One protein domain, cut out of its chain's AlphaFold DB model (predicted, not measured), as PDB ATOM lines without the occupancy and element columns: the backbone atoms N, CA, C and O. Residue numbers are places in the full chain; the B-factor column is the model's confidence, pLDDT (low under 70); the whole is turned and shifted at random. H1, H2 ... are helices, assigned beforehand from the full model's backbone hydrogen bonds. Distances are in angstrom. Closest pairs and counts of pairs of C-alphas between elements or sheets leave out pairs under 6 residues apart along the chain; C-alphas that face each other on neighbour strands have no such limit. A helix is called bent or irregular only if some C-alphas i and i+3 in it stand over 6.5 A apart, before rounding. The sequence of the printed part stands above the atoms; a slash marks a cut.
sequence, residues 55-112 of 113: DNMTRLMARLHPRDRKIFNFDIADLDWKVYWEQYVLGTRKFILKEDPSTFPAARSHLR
ATOM      1  N   ASP A  55     104.832 221.605 281.121       94.25
ATOM      2  CA  ASP A  55     105.979 220.780 280.710       94.25
ATOM      3  C   ASP A  55     106.171 220.683 279.189       94.25
ATOM      4  O   ASP A  55     107.295 220.614 278.694       94.25
ATOM      5  N   ASN A  56     105.080 220.674 278.416       93.19
ATOM      6  CA  ASN A  56     105.143 220.656 276.952       93.19
ATOM      7  C   ASN A  56     105.727 221.950 276.380       93.19
ATOM      8  O   ASN A  56     106.551 221.900 275.470       93.19
ATOM      9  N   MET A  57     105.325 223.094 276.928       91.88
ATOM     10  CA  MET A  57     105.792 224.413 276.512       91.88
ATOM     11  C   MET A  57     107.269 224.599 276.879       91.88
ATOM     12  O   MET A  57     108.065 224.975 276.022       91.88
ATOM     13  N   THR A  58     107.664 224.203 278.091       91.31
ATOM     14  CA  THR A  58     109.068 224.224 278.530       91.31
ATOM     15  C   THR A  58     109.948 223.318 277.662       91.31
ATOM     16  O   THR A  58     111.017 223.727 277.205       91.31
ATOM     17  N   ARG A  59     109.486 222.096 277.349       93.62
ATOM     18  CA  ARG A  59     110.201 221.177 276.442       93.62
ATOM     19  C   ARG A  59     110.303 221.715 275.020       93.62
ATOM     20  O   ARG A  59     111.342 221.536 274.386       93.62
ATOM     21  N   LEU A  60     109.247 222.347 274.513       93.19
ATOM     22  CA  LEU A  60     109.259 222.974 273.195       93.19
ATOM     23  C   LEU A  60     110.292 224.101 273.154       93.19
ATOM     24  O   LEU A  60     111.149 224.097 272.272       93.19
ATOM     25  N   MET A  61     110.272 224.997 274.145       90.75
ATOM     26  CA  MET A  61     111.226 226.100 274.250       90.75
ATOM     27  C   MET A  61     112.666 225.590 274.269       90.75
ATOM     28  O   MET A  61     113.500 226.069 273.509       90.75
ATOM     29  N   ALA A  62     112.946 224.536 275.042       90.31
ATOM     30  CA  ALA A  62     114.268 223.914 275.109       90.31
ATOM     31  C   ALA A  62     114.749 223.290 273.781       90.31
ATOM     32  O   ALA A  62     115.954 223.134 273.589       90.31
ATOM     33  N   ARG A  63     113.842 222.954 272.856       93.62
ATOM     34  CA  ARG A  63     114.168 222.361 271.546       93.62
ATOM     35  C   ARG A  63     114.284 223.379 270.415       93.62
ATOM     36  O   ARG A  63     114.899 223.069 269.400       93.62
ATOM     37  N   LEU A  64     113.713 224.571 270.572       93.62
ATOM     38  CA  LEU A  64     113.798 225.623 269.559       93.62
ATOM     39  C   LEU A  64     115.244 226.076 269.356       93.62
ATOM     40  O   LEU A  64     115.995 226.249 270.325       93.62
ATOM     41  N   HIS A  65     115.610 226.319 268.097       94.44
ATOM     42  CA  HIS A  65     116.889 226.924 267.752       94.44
ATOM     43  C   HIS A  65     116.969 228.342 268.356       94.44
ATOM     44  O   HIS A  65     115.955 229.044 268.376       94.44
ATOM     45  N   PRO A  66     118.142 228.828 268.813       91.31
ATOM     46  CA  PRO A  66     118.257 230.151 269.439       91.31
ATOM     47  C   PRO A  66     117.715 231.307 268.587       91.31
ATOM     48  O   PRO A  66     117.202 232.287 269.124       91.31
ATOM     49  N   ARG A  67     117.805 231.189 267.256       94.75
ATOM     50  CA  ARG A  67     117.202 232.147 266.316       94.75
ATOM     51  C   ARG A  67     115.678 232.180 266.442       94.75
ATOM     52  O   ARG A  67     115.110 233.259 266.554       94.75
ATOM     53  N   ASP A  68     115.039 231.019 266.468       93.38
ATOM     54  CA  ASP A  68     113.581 230.910 266.494       93.38
ATOM     55  C   ASP A  68     113.020 231.294 267.860       93.38
ATOM     56  O   ASP A  68     111.989 231.949 267.919       93.38
ATOM     57  N   ARG A  69     113.742 231.002 268.955       91.19
ATOM     58  CA  ARG A  69     113.379 231.493 270.299       91.19
ATOM     59  C   ARG A  69     113.300 233.015 270.362       91.19
ATOM     60  O   ARG A  69     112.420 233.552 271.019       91.19
ATOM     61  N   LYS A  70     114.216 233.711 269.680       90.06
ATOM     62  CA  LYS A  70     114.214 235.181 269.627       90.06
ATOM     63  C   LYS A  70     113.066 235.728 268.786       90.06
ATOM     64  O   LYS A  70     112.508 236.760 269.134       90.06
ATOM     65  N   ILE A  71     112.740 235.066 267.675       93.44
ATOM     66  CA  ILE A  71     111.660 235.497 266.777       93.44
ATOM     67  C   ILE A  71     110.289 235.214 267.407       93.44
ATOM     68  O   ILE A  71     109.385 236.037 267.311       93.44
ATOM     69  N   PHE A  72     110.149 234.072 268.075       89.50
ATOM     70  CA  PHE A  72     108.910 233.586 268.670       89.50
ATOM     71  C   PHE A  72     109.079 233.406 270.179       89.50
ATOM     72  O   PHE A  72     108.981 232.291 270.691       89.50
ATOM     73  N   ASN A  73     109.363 234.497 270.899       87.94
ATOM     74  CA  ASN A  73     109.485 234.415 272.349       87.94
ATOM     75  C   ASN A  73     108.102 234.239 272.986       87.94
ATOM     76  O   ASN A  73     107.242 235.114 272.890       87.94
ATOM     77  N   PHE A  74     107.906 233.103 273.643       88.75
ATOM     78  CA  PHE A  74     106.746 232.827 274.482       88.75
ATOM     79  C   PHE A  74     107.154 232.513 275.925       88.75
ATOM     80  O   PHE A  74     106.335 232.001 276.684       88.75
ATOM     81  N   ASP A  75     108.402 232.797 276.315       88.50
ATOM     82  CA  ASP A  75     108.834 232.669 277.702       88.50
ATOM     83  C   ASP A  75     108.161 233.742 278.559       88.50
ATOM     84  O   ASP A  75     108.352 234.943 278.378       88.50
ATOM     85  N   ILE A  76     107.346 233.290 279.505       87.69
ATOM     86  CA  ILE A  76     106.619 234.162 280.423       87.69
ATOM     87  C   ILE A  76     107.582 234.750 281.472       87.69
ATOM     88  O   ILE A  76     107.296 235.801 282.043       87.69
ATOM     89  N   ALA A  77     108.734 234.113 281.716       87.00
ATOM     90  CA  ALA A  77     109.739 234.620 282.649       87.00
ATOM     91  C   ALA A  77     110.384 235.933 282.171       87.00
ATOM     92  O   ALA A  77     110.773 236.750 283.004       87.00
ATOM     93  N   ASP A  78     110.436 236.160 280.857       89.31
ATOM     94  CA  ASP A  78     110.982 237.380 280.251       89.31
ATOM     95  C   ASP A  78     109.998 238.569 280.288       89.31
ATOM     96  O   ASP A  78     110.349 239.685 279.901       89.31
ATOM     97  N   LEU A  79     108.751 238.355 280.723       91.31
ATOM     98  CA  LEU A  79     107.723 239.392 280.736       91.31
ATOM     99  C   LEU A  79     107.974 240.416 281.855       91.31
ATOM    100  O   LEU A  79     108.077 240.061 283.030       91.31
ATOM    101  N   ASP A  80     107.960 241.710 281.516       94.56
ATOM    102  CA  ASP A  80     107.858 242.767 282.528       94.56
ATOM    103  C   ASP A  80     106.450 242.755 283.136       94.56
ATOM    104  O   ASP A  80     105.500 243.361 282.627       94.56
ATOM    105  N   TRP A  81     106.321 242.043 284.255       93.62
ATOM    106  CA  TRP A  81     105.067 241.896 284.983       93.62
ATOM    107  C   TRP A  81     104.471 243.223 285.437       93.62
ATOM    108  O   TRP A  81     103.248 243.354 285.485       93.62
ATOM    109  N   LYS A  82     105.302 244.217 285.763       95.00
ATOM    110  CA  LYS A  82     104.816 245.515 286.230       95.00
ATOM    111  C   LYS A  82     104.114 246.245 285.092       95.00
ATOM    112  O   LYS A  82     102.981 246.692 285.266       95.00
ATOM    113  N   VAL A  83     104.763 246.317 283.929       96.25
ATOM    114  CA  VAL A  83     104.190 246.946 282.731       96.25
ATOM    115  C   VAL A  83     102.961 246.178 282.256       96.25
ATOM    116  O   VAL A  83     101.938 246.792 281.950       96.25
ATOM    117  N   TYR A  84     103.026 244.845 282.252       95.06
ATOM    118  CA  TYR A  84     101.898 244.001 281.874       95.06
ATOM    119  C   TYR A  84     100.662 244.282 282.735       95.06
ATOM    120  O   TYR A  84      99.589 244.558 282.200       95.06
ATOM    121  N   TRP A  85     100.805 244.264 284.065       95.25
ATOM    122  CA  TRP A  85      99.684 244.509 284.972       95.25
ATOM    123  C   TRP A  85      99.137 245.929 284.852       95.25
ATOM    124  O   TRP A  85      97.919 246.115 284.870       95.25
ATOM    125  N   GLU A  86     100.005 246.926 284.684       94.44
ATOM    126  CA  GLU A  86      99.576 248.304 284.460       94.44
ATOM    127  C   GLU A  86      98.720 248.418 283.191       94.44
ATOM    128  O   GLU A  86      97.592 248.916 283.239       94.44
ATOM    129  N   GLN A  87      99.206 247.882 282.070       95.69
ATOM    130  CA  GLN A  87      98.475 247.886 280.803       95.69
ATOM    131  C   GLN A  87      97.174 247.083 280.883       95.69
ATOM    132  O   GLN A  87      96.143 247.534 280.385       95.69
ATOM    133  N   TYR A  88      97.200 245.927 281.547       95.50
ATOM    134  CA  TYR A  88      96.029 245.083 281.760       95.50
ATOM    135  C   TYR A  88      94.926 245.825 282.525       95.50
ATOM    136  O   TYR A  88      93.768 245.848 282.093       95.50
ATOM    137  N   VAL A  89      95.273 246.474 283.642       93.19
ATOM    138  CA  VAL A  89      94.310 247.220 284.465       93.19
ATOM    139  C   VAL A  89      93.758 248.417 283.693       93.19
ATOM    140  O   VAL A  89      92.542 248.626 283.673       93.19
ATOM    141  N   LEU A  90      94.616 249.182 283.011       92.19
ATOM    142  CA  LEU A  90      94.191 250.323 282.194       92.19
ATOM    143  C   LEU A  90      93.272 249.892 281.043       92.19
ATOM    144  O   LEU A  90      92.234 250.517 280.811       92.19
ATOM    145  N   GLY A  91      93.613 248.800 280.356       94.12
ATOM    146  CA  GLY A  91      92.803 248.220 279.289       94.12
ATOM    147  C   GLY A  91      91.442 247.745 279.794       94.12
ATOM    148  O   GLY A  91      90.416 248.086 279.209       94.12
ATOM    149  N   THR A  92      91.410 247.036 280.924       95.00
ATOM    150  CA  THR A  92      90.162 246.567 281.544       95.00
ATOM    151  C   THR A  92      89.246 247.738 281.896       95.00
ATOM    152  O   THR A  92      88.069 247.730 281.530       95.00
ATOM    153  N   ARG A  93      89.785 248.787 282.530       91.44
ATOM    154  CA  ARG A  93      89.023 250.004 282.857       91.44
ATOM    155  C   ARG A  93      88.419 250.646 281.610       91.44
ATOM    156  O   ARG A  93      87.230 250.945 281.592       91.44
ATOM    157  N   LYS A  94      89.217 250.813 280.554       91.88
ATOM    158  CA  LYS A  94      88.785 251.487 279.324       91.88
ATOM    159  C   LYS A  94      87.782 250.668 278.511       91.88
ATOM    160  O   LYS A  94      86.790 251.215 278.041       91.88
ATOM    161  N   PHE A  95      88.045 249.381 278.300       94.38
ATOM    162  CA  PHE A  95      87.315 248.585 277.309       94.38
ATOM    163  C   PHE A  95      86.222 247.704 277.917       94.38
ATOM    164  O   PHE A  95      85.160 247.562 277.313       94.38
ATOM    165  N   ILE A  96      86.453 247.136 279.104       95.50
ATOM    166  CA  ILE A  96      85.482 246.258 279.774       95.50
ATOM    167  C   ILE A  96      84.536 247.083 280.640       95.50
ATOM    168  O   ILE A  96      83.319 246.974 280.507       95.50
ATOM    169  N   LEU A  97      85.097 247.939 281.499       93.56
ATOM    170  CA  LEU A  97      84.317 248.753 282.436       93.56
ATOM    171  C   LEU A  97      83.820 250.068 281.822       93.56
ATOM    172  O   LEU A  97      82.891 250.668 282.354       93.56
ATOM    173  N   LYS A  98      84.396 250.486 280.684       91.88
ATOM    174  CA  LYS A  98      84.049 251.724 279.964       91.88
ATOM    175  C   LYS A  98      84.184 252.984 280.832       91.88
ATOM    176  O   LYS A  98      83.387 253.912 280.715       91.88
ATOM    177  N   GLU A  99      85.188 253.019 281.705       89.81
ATOM    178  CA  GLU A  99      85.469 254.160 282.579       89.81
ATOM    179  C   GLU A  99      86.282 255.243 281.857       89.81
ATOM    180  O   GLU A  99      87.252 254.951 281.153       89.81
ATOM    181  N   ASP A 100      85.918 256.508 282.080       86.12
ATOM    182  CA  ASP A 100      86.635 257.651 281.514       86.12
ATOM    183  C   ASP A 100      87.972 257.900 282.251       86.12
ATOM    184  O   ASP A 100      88.017 257.824 283.487       86.12
ATOM    185  N   PRO A 101      89.070 258.236 281.545       79.81
ATOM    186  CA  PRO A 101      90.354 258.583 282.162       79.81
ATOM    187  C   PRO A 101      90.289 259.708 283.209       79.81
ATOM    188  O   PRO A 101      91.086 259.733 284.146       79.81
ATOM    189  N   SER A 102      89.324 260.623 283.122       83.31
ATOM    190  CA  SER A 102      89.099 261.676 284.124       83.31
ATOM    191  C   SER A 102      88.777 261.143 285.527       83.31
ATOM    192  O   SER A 102      88.883 261.884 286.501       83.31
ATOM    193  N   THR A 103      88.460 259.851 285.668       83.06
ATOM    194  CA  THR A 103      88.220 259.189 286.962       83.06
ATOM    195  C   THR A 103      89.500 258.873 287.751       83.06
ATOM    196  O   THR A 103      89.423 258.573 288.946       83.06
ATOM    197  N   PHE A 104      90.693 258.970 287.142       79.56
ATOM    198  CA  PHE A 104      91.960 258.623 287.808       79.56
ATOM    199  C   PHE A 104      92.262 259.426 289.086       79.56
ATOM    200  O   PHE A 104      92.690 258.805 290.064       79.56
ATOM    201  N   PRO A 105      92.064 260.759 289.148       81.94
ATOM    202  CA  PRO A 105      92.328 261.525 290.366       81.94
ATOM    203  C   PRO A 105      91.437 261.084 291.534       81.94
ATOM    204  O   PRO A 105      91.929 260.901 292.650       81.94
ATOM    205  N   ALA A 106      90.149 260.834 291.264       82.25
ATOM    206  CA  ALA A 106      89.200 260.331 292.252       82.25
ATOM    207  C   ALA A 106      89.616 258.945 292.769       82.25
ATOM    208  O   ALA A 106      89.744 258.762 293.979       82.25
ATOM    209  N   ALA A 107      89.945 258.007 291.876       80.56
ATOM    210  CA  ALA A 107      90.419 256.678 292.262       80.56
ATOM    211  C   ALA A 107      91.702 256.732 293.119       80.56
ATOM    212  O   ALA A 107      91.808 256.037 294.127       80.56
ATOM    213  N   ARG A 108      92.661 257.607 292.778       82.69
ATOM    214  CA  ARG A 108      93.906 257.781 293.552       82.69
ATOM    215  C   ARG A 108      93.667 258.371 294.943       82.69
ATOM    216  O   ARG A 108      94.393 258.029 295.873       82.69
ATOM    217  N   SER A 109      92.657 259.227 295.107       85.56
ATOM    218  CA  SER A 109      92.299 259.785 296.418       85.56
ATOM    219  C   SER A 109      91.834 258.718 297.418       85.56
ATOM    220  O   SER A 109      92.062 258.871 298.615       85.56
ATOM    221  N   HIS A 110      91.253 257.612 296.937       80.88
ATOM    222  CA  HIS A 110      90.770 256.519 297.787       80.88
ATOM    223  C   HIS A 110      91.908 255.648 298.339       80.88
ATOM    224  O   HIS A 110      91.727 255.016 299.368       80.88
ATOM    225  N   LEU A 111      93.075 255.641 297.684       80.06
ATOM    226  CA  LEU A 111      94.264 254.890 298.112       80.06
ATOM    227  C   LEU A 111      95.120 255.640 299.145       80.06
ATOM    228  O   LEU A 111      96.056 255.073 299.695       80.06
ATOM    229  N   ARG A 112      94.854 256.935 299.355       73.06
ATOM    230  CA  ARG A 112      95.587 257.796 300.300       73.06
ATOM    231  C   ARG A 112      94.918 257.898 301.676       73.06
ATOM    232  O   ARG A 112      95.400 258.667 302.505       73.06
TER     233      ARG A 112
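What this domain is: This is residues 55 to 112 of the 113 residues of the protein "Hypothetical protein" of Timema genevievae (UniProt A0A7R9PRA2). Four helices are strung out one after another along an extended chain, as two open corners joined by a thin stretch, with no shared core. The longest helix, H3, forms one corner with H4, which turns off beyond its last residues; H1 and H2 form the other corner at the far end, and residues 72 to 80 reach across between H2 and H3 with no named element. Residues 76 to 89, of which 81 to 89 belong to H3, and residues 102 to 112, of which 102 to 110 belong to H4, stand free. The printed part has 58 residues with four named helices in the order H1, H2, H3, H4 and no named strand; its class is all helix, with 41 residues in the helices. The whole is extended, with a radius of gyration of the C-alphas of 18.1 A, and spans 50 by 24 by 20 A.

How they stand to each other: H3, residues 81 to 96, touches no other helix. H4, residues 101 to 110, is close to H3 but not clearly touching: the closest C-alphas, those of Lys 94 and Pro 101, are 7.8 A apart. Their lines stand at a steep tilt of 63 degrees, and they run opposite ways; the line of H4 is a rough one. H2, residues 66 to 71, and H3 are apart. H1, residues 55 to 63, is close to H2 but not clearly touching, with the closest C-alphas, those of Met 61 and Arg 69, 7.0 A apart. These two stand at a steep tilt of 66 degrees and run opposite ways. H1 is apart from H3 and from H4, and H2 is apart from H4. In H1, H2 and H3 every O i to N i+4 pair is within hydrogen-bond range; in H4 3 of 6 are, beside 6 of 7 O i to N i+3 pairs.

Where its parts are: H3 runs 20.7 A from C-alpha 81 at (105.067, 241.896, 284.983) to C-alpha 96 at (85.482, 246.258, 279.774). It is neither bent nor irregular, but only just: C-alphas 93 and 96 are 6.0 A apart. H4, residues 101 to 110, measures 15.8 A and ends with C-alpha 110 at (90.770, 256.519, 297.787). It is irregular, with C-alphas 102 and 105 7.0 A apart. H2, residues 66 to 71, measures 8.9 A. H1, residues 55 to 63, measures 12.4 A and begins with C-alpha 55 at (105.979, 220.780, 280.710).

The domain as a whole: The two C-alphas farthest apart, those of His 65 and Ser 109, are 50.1 A from each other. The links from H1 to H2 and from H3 to H4 are tight, and the link from H2 to H3, 9 residues, is short; there is no long link. The printed part has no cut. Its mean pLDDT is 90.0, that of H4 is 82, and no printed residue is under 70.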